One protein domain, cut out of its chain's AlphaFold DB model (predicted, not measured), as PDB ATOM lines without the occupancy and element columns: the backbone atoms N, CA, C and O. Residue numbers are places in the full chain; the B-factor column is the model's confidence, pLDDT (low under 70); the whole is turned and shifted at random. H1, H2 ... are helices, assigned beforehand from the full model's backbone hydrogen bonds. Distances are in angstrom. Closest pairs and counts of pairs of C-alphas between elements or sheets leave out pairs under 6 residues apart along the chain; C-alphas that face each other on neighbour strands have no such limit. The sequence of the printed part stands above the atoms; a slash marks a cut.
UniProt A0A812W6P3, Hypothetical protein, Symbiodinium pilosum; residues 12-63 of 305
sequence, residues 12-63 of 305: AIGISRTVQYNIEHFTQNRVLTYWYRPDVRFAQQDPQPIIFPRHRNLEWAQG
ATOM      1  N   ALA A  12     123.233 110.612 106.235       72.31
ATOM      2  CA  ALA A  12     123.312 109.725 105.081       72.31
ATOM      3  C   ALA A  12     122.153 108.726 105.145       72.31
ATOM      4  O   ALA A  12     121.881 108.150 106.197       72.31
ATOM      5  N   ILE A  13     121.459 108.527 104.024       79.06
ATOM      6  CA  ILE A  13     120.409 107.511 103.896       79.06
ATOM      7  C   ILE A  13     121.009 106.350 103.110       79.06
ATOM      8  O   ILE A  13     121.400 106.519 101.957       79.06
ATOM      9  N   GLY A  14     121.097 105.184 103.745       79.50
ATOM     10  CA  GLY A  14     121.564 103.945 103.128       79.50
ATOM     11  C   GLY A  14     120.438 102.922 103.020       79.50
ATOM     12  O   GLY A  14     119.526 102.903 103.845       79.50
ATOM     13  N   ILE A  15     120.511 102.053 102.012       80.44
ATOM     14  CA  ILE A  15     119.611 100.905 101.859       80.44
ATOM     15  C   ILE A  15     120.435  99.644 102.114       80.44
ATOM     16  O   ILE A  15     121.413  99.389 101.411       80.44
ATOM     17  N   SER A  16     120.050  98.858 103.121       83.06
ATOM     18  CA  SER A  16     120.682  97.561 103.370       83.06
ATOM     19  C   SER A  16     120.265  96.547 102.306       83.06
ATOM     20  O   SER A  16     119.083  96.441 101.985       83.06
ATOM     21  N   ARG A  17     121.221  95.767 101.788       85.00
ATOM     22  CA  ARG A  17     120.945  94.710 100.797       85.00
ATOM     23  C   ARG A  17     120.361  93.444 101.418       85.00
ATOM     24  O   ARG A  17     119.628  92.726 100.748       85.00
ATOM     25  N   THR A  18     120.701  93.157 102.674       90.44
ATOM     26  CA  THR A  18     120.231  91.969 103.395       90.44
ATOM     27  C   THR A  18     119.843  92.323 104.827       90.44
ATOM     28  O   THR A  18     120.271  93.341 105.377       90.44
ATOM     29  N   VAL A  19     119.024  91.475 105.448       84.62
ATOM     30  CA  VAL A  19     118.674  91.609 106.871       84.62
ATOM     31  C   VAL A  19     119.922  91.465 107.743       84.62
ATOM     32  O   VAL A  19     120.136  92.283 108.628       84.62
ATOM     33  N   GLN A  20     120.783  90.492 107.442       87.62
ATOM     34  CA  GLN A  20     122.011  90.246 108.197       87.62
ATOM     35  C   GLN A  20     122.946  91.465 108.200       87.62
ATOM     36  O   GLN A  20     123.384  91.909 109.256       87.62
ATOM     37  N   TYR A  21     123.155  92.083 107.034       88.88
ATOM     38  CA  TYR A  21     123.976  93.290 106.920       88.88
ATOM     39  C   TYR A  21     123.398  94.461 107.729       88.88
ATOM     40  O   TYR A  21     124.147  95.225 108.337       88.88
ATOM     41  N   ASN A  22     122.066  94.592 107.785       88.12
ATOM     42  CA  ASN A  22     121.404  95.604 108.611       88.12
ATOM     43  C   ASN A  22     121.631  95.349 110.107       88.12
ATOM     44  O   ASN A  22     121.892  96.305 110.836       88.12
ATOM     45  N   ILE A  23     121.593  94.083 110.540       88.06
ATOM     46  CA  ILE A  23     121.839  93.706 111.934       88.06
ATOM     47  C   ILE A  23     123.273  94.029 112.356       88.06
ATOM     48  O   ILE A  23     123.491  94.669 113.387       88.06
ATOM     49  N   GLU A  24     124.246  93.637 111.537       88.75
ATOM     50  CA  GLU A  24     125.666  93.907 111.775       88.75
ATOM     51  C   GLU A  24     125.938  95.411 111.856       88.75
ATOM     52  O   GLU A  24     126.555  95.875 112.814       88.75
ATOM     53  N   HIS A  25     125.402  96.194 110.914       88.38
ATOM     54  CA  HIS A  25     125.601  97.644 110.894       88.38
ATOM     55  C   HIS A  25     124.965  98.337 112.090       88.38
ATOM     56  O   HIS A  25     125.575  99.257 112.632       88.38
ATOM     57  N   PHE A  26     123.771  97.909 112.500       89.69
ATOM     58  CA  PHE A  26     123.111  98.435 113.690       89.69
ATOM     59  C   PHE A  26     123.875  98.093 114.975       89.69
ATOM     60  O   PHE A  26     123.958  98.916 115.878       89.69
ATOM     61  N   THR A  27     124.468  96.900 115.049       88.62
ATOM     62  CA  THR A  27     125.213  96.453 116.236       88.62
ATOM     63  C   THR A  27     126.586  97.120 116.335       88.62
ATOM     64  O   THR A  27     127.041  97.446 117.428       88.62
ATOM     65  N   GLN A  28     127.256  97.333 115.201       90.00
ATOM     66  CA  GLN A  28     128.613  97.886 115.153       90.00
ATOM     67  C   GLN A  28     128.643  99.420 115.144       90.00
ATOM     68  O   GLN A  28     129.656 100.011 115.516       90.00
ATOM     69  N   ASN A  29     127.560 100.080 114.722       87.50
ATOM     70  CA  ASN A  29     127.523 101.528 114.529       87.50
ATOM     71  C   ASN A  29     126.334 102.173 115.247       87.50
ATOM     72  O   ASN A  29     125.279 101.577 115.422       87.50
ATOM     73  N   ARG A  30     126.462 103.461 115.583       83.88
ATOM     74  CA  ARG A  30     125.360 104.266 116.134       83.88
ATOM     75  C   ARG A  30     124.478 104.802 115.008       83.88
ATOM     76  O   ARG A  30     124.602 105.962 114.621       83.88
ATOM     77  N   VAL A  31     123.623 103.945 114.458       85.88
ATOM     78  CA  VAL A  31     122.753 104.280 113.320       85.88
ATOM     79  C   VAL A  31     121.276 104.227 113.696       85.88
ATOM     80  O   VAL A  31     120.832 103.354 114.436       85.88
ATOM     81  N   LEU A  32     120.492 105.157 113.145       85.94
ATOM     82  CA  LEU A  32     119.035 105.067 113.178       85.94
ATOM     83  C   LEU A  32     118.584 103.975 112.203       85.94
ATOM     84  O   LEU A  32     118.976 103.992 111.035       85.94
ATOM     85  N   THR A  33     117.737 103.050 112.655       87.06
ATOM     86  CA  THR A  33     117.187 101.993 111.801       87.06
ATOM     87  C   THR A  33     115.686 101.817 111.995       87.06
ATOM     88  O   THR A  33     115.129 102.189 113.028       87.06
ATOM     89  N   TYR A  34     115.026 101.270 110.976       85.12
ATOM     90  CA  TYR A  34     113.620 100.892 111.059       85.12
ATOM     91  C   TYR A  34     113.495  99.530 111.743       85.12
ATOM     92  O   TYR A  34     114.165  98.575 111.355       85.12
ATOM     93  N   TRP A  35     112.602  99.436 112.725       85.94
ATOM     94  CA  TRP A  35     112.310  98.194 113.431       85.94
ATOM     95  C   TRP A  35     110.842  98.138 113.867       85.94
ATOM     96  O   TRP A  35     110.148  99.155 113.879       85.94
ATOM     97  N   TYR A  36     110.370  96.944 114.220       84.81
ATOM     98  CA  TYR A  36     109.009  96.673 114.675       84.81
ATOM     99  C   TYR A  36     109.023  95.646 115.811       84.81
ATOM    100  O   TYR A  36     109.986  94.907 115.981       84.81
ATOM    101  N   ARG A  37     107.934  95.596 116.586       83.31
ATOM    102  CA  ARG A  37     107.674  94.542 117.579       83.31
ATOM    103  C   ARG A  37     106.384  93.796 117.183       83.31
ATOM    104  O   ARG A  37     105.444  94.465 116.751       83.31
ATOM    105  N   PRO A  38     106.325  92.456 117.299       88.19
ATOM    106  CA  PRO A  38     107.290  91.594 117.970       88.19
ATOM    107  C   PRO A  38     108.411  91.148 117.013       88.19
ATOM    108  O   PRO A  38     108.147  90.775 115.872       88.19
ATOM    109  N   ASP A  39     109.656  91.209 117.475       87.94
ATOM    110  CA  ASP A  39     110.854  90.745 116.764       87.94
ATOM    111  C   ASP A  39     112.015  90.651 117.768       87.94
ATOM    112  O   ASP A  39     112.029  91.341 118.790       87.94
ATOM    113  N   VAL A  40     112.982  89.771 117.516       88.12
ATOM    114  CA  VAL A  40     114.085  89.481 118.454       88.12
ATOM    115  C   VAL A  40     115.454  89.913 117.948       88.12
ATOM    116  O   VAL A  40     116.413  89.890 118.714       88.12
ATOM    117  N   ARG A  41     115.563  90.357 116.690       87.19
ATOM    118  CA  ARG A  41     116.858  90.604 116.033       87.19
ATOM    119  C   ARG A  41     117.671  91.684 116.731       87.19
ATOM    120  O   ARG A  41     118.888  91.579 116.787       87.19
ATOM    121  N   PHE A  42     116.987  92.697 117.263       87.31
ATOM    122  CA  PHE A  42     117.604  93.793 118.009       87.31
ATOM    123  C   PHE A  42     117.333  93.742 119.512       87.31
ATOM    124  O   PHE A  42     117.634  94.697 120.219       87.31
ATOM    125  N   ALA A  43     116.746  92.657 120.028       80.44
ATOM    126  CA  ALA A  43     116.345  92.599 121.433       80.44
ATOM    127  C   ALA A  43     117.543  92.698 122.395       80.44
ATOM    128  O   ALA A  43     117.414  93.293 123.459       80.44
ATOM    129  N   GLN A  44     118.712  92.175 122.008       80.62
ATOM    130  CA  GLN A  44     119.929  92.226 122.830       80.62
ATOM    131  C   GLN A  44     120.532  93.636 122.931       80.62
ATOM    132  O   GLN A  44     121.209  93.946 123.907       80.62
ATOM    133  N   GLN A  45     120.293  94.487 121.933       85.38
ATOM    134  CA  GLN A  45     120.842  95.841 121.848       85.38
ATOM    135  C   GLN A  45     119.986  96.881 122.593       85.38
ATOM    136  O   GLN A  45     120.365  98.048 122.614       85.38
ATOM    137  N   ASP A  46     118.838  96.479 123.156       85.19
ATOM    138  CA  ASP A  46     117.853  97.344 123.830       85.19
ATOM    139  C   ASP A  46     117.632  98.708 123.132       85.19
ATOM    140  O   ASP A  46     117.871  99.784 123.698       85.19
ATOM    141  N   PRO A  47     117.229  98.698 121.847       87.69
ATOM    142  CA  PRO A  47     117.166  99.911 121.055       87.69
ATOM    143  C   PRO A  47     116.055 100.829 121.567       87.69
ATOM    144  O   PRO A  47     114.908 100.420 121.779       87.69
ATOM    145  N   GLN A  48     116.392 102.108 121.705       88.50
ATOM    146  CA  GLN A  48     115.470 103.130 122.186       88.50
ATOM    147  C   GLN A  48     114.590 103.651 121.037       88.50
ATOM    148  O   GLN A  48     115.120 104.117 120.022       88.50
ATOM    149  N   PRO A  49     113.248 103.594 121.157       87.56
ATOM    150  CA  PRO A  49     112.361 104.048 120.098       87.56
ATOM    151  C   PRO A  49     112.329 105.576 120.024       87.56
ATOM    152  O   PRO A  49     112.169 106.267 121.030       87.56
ATOM    153  N   ILE A  50     112.387 106.114 118.807       87.38
ATOM    154  CA  ILE A  50     112.089 107.527 118.567       87.38
ATOM    155  C   ILE A  50     110.570 107.690 118.457       87.38
ATOM    156  O   ILE A  50     109.946 107.183 117.523       87.38
ATOM    157  N   ILE A  51     109.974 108.411 119.409       86.56
ATOM    158  CA  ILE A  51     108.530 108.662 119.450       86.56
ATOM    159  C   ILE A  51     108.199 109.932 118.663       86.56
ATOM    160  O   ILE A  51     108.500 111.048 119.087       86.56
ATOM    161  N   PHE A  52     107.551 109.764 117.511       87.31
ATOM    162  CA  PHE A  52     107.017 110.879 116.728       87.31
ATOM    163  C   PHE A  52     105.733 111.447 117.359       87.31
ATOM    164  O   PHE A  52     105.019 110.726 118.064       87.31
ATOM    165  N   PRO A  53     105.371 112.714 117.069       90.81
ATOM    166  CA  PRO A  53     104.093 113.280 117.496       90.81
ATOM    167  C   PRO A  53     102.905 112.422 117.040       90.81
ATOM    168  O   PRO A  53     102.946 111.826 115.962       90.81
ATOM    169  N   ARG A  54     101.830 112.379 117.839       89.44
ATOM    170  CA  ARG A  54     100.637 111.553 117.567       89.44
ATOM    171  C   ARG A  54     100.081 111.802 116.159       89.44
ATOM    172  O   ARG A  54     100.016 112.948 115.718       89.44
ATOM    173  N   HIS A  55      99.652 110.722 115.502       92.56
ATOM    174  CA  HIS A  55      99.080 110.746 114.156       92.56
ATOM    175  C   HIS A  55      97.970 111.798 113.998       92.56
ATOM    176  O   HIS A  55      97.109 111.944 114.871       92.56
ATOM    177  N   ARG A  56      97.989 112.513 112.865       92.31
ATOM    178  CA  ARG A  56      96.986 113.517 112.486       92.31
ATOM    179  C   ARG A  56      96.483 113.273 111.066       92.31
ATOM    180  O   ARG A  56      97.150 113.644 110.100       92.31
ATOM    181  N   ASN A  57      95.280 112.713 110.949       92.31
ATOM    182  CA  ASN A  57      94.697 112.279 109.672       92.31
ATOM    183  C   ASN A  57      94.608 113.416 108.640       92.31
ATOM    184  O   ASN A  57      94.966 113.219 107.483       92.31
ATOM    185  N   LEU A  58      94.172 114.614 109.055       93.75
ATOM    186  CA  LEU A  58      94.011 115.766 108.154       93.75
ATOM    187  C   LEU A  58      95.349 116.244 107.574       93.75
ATOM    188  O   LEU A  58      95.453 116.472 106.371       93.75
ATOM    189  N   GLU A  59      96.386 116.338 108.409       92.50
ATOM    190  CA  GLU A  59      97.736 116.705 107.963       92.50
ATOM    191  C   GLU A  59      98.289 115.647 107.004       92.50
ATOM    192  O   GLU A  59      98.824 115.973 105.941       92.50
ATOM    193  N   TRP A  60      98.078 114.369 107.328       92.62
ATOM    194  CA  TRP A  60      98.487 113.258 106.480       92.62
ATOM    195  C   TRP A  60      97.796 113.274 105.115       92.62
ATOM    196  O   TRP A  60      98.471 113.017 104.116       92.62
ATOM    197  N   ALA A  61      96.498 113.572 105.055       93.94
ATOM    198  CA  ALA A  61      95.744 113.666 103.803       93.94
ATOM    199  C   ALA A  61      96.270 114.786 102.888       93.94
ATOM    200  O   ALA A  61      96.229 114.661 101.669       93.94
ATOM    201  N   GLN A  62      96.837 115.841 103.474       95.56
ATOM    202  CA  GLN A  62      97.434 116.978 102.769       95.56
ATOM    203  C   GLN A  62      98.926 116.776 102.443       95.56
ATOM    204  O   GLN A  62      99.602 117.705 102.009       95.56
ATOM    205  N   GLY A  63      99.471 115.576 102.673       92.69
ATOM    206  CA  GLY A  63     100.880 115.261 102.416       92.69
ATOM    207  C   GLY A  63     101.850 115.694 103.521       92.69
ATOM    208  O   GLY A  63     103.046 115.428 103.415       92.69
TER     209      GLY A  63
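This is residues 12 to 63 of the 305 residues of the protein "Hypothetical protein" of Symbiodinium pilosum (UniProt A0A812W6P3). There is little regular structure here: a body of residues 12 to 50 holds helix H1 and a wide loop that folds back towards it, and from this body an arm, residues 51 to 63, sticks out with the short helix H2 near its end. The printed part has 52 residues with two named helices, H1 then H2, and no named strand; its class is all helix, with 15 residues in named elements. The whole is loose, with a radius of gyration of the C-alphas of 14.3 A, and elongated, spanning 39 by 22 by 18 A.

Look first at H1, residues 19 to 28, and then at H2, residues 57 to 61: the two are apart. In both, every O i to N i+4 pair is within hydrogen-bond range.

Find C-alpha 19 at (118.674, 91.609, 106.871); from there H1 runs 14.4 A to C-alpha 28. H2 runs 6.1 A and ends at C-alpha 61, (95.744, 113.666, 103.803).

The farthest C-alphas, of Gln 28 and Leu 58, are 39.6 A apart. The link from H1 to H2, residues 29 to 56, is long. The printed part has no cut, and no printed residue is under 70 in pLDDT.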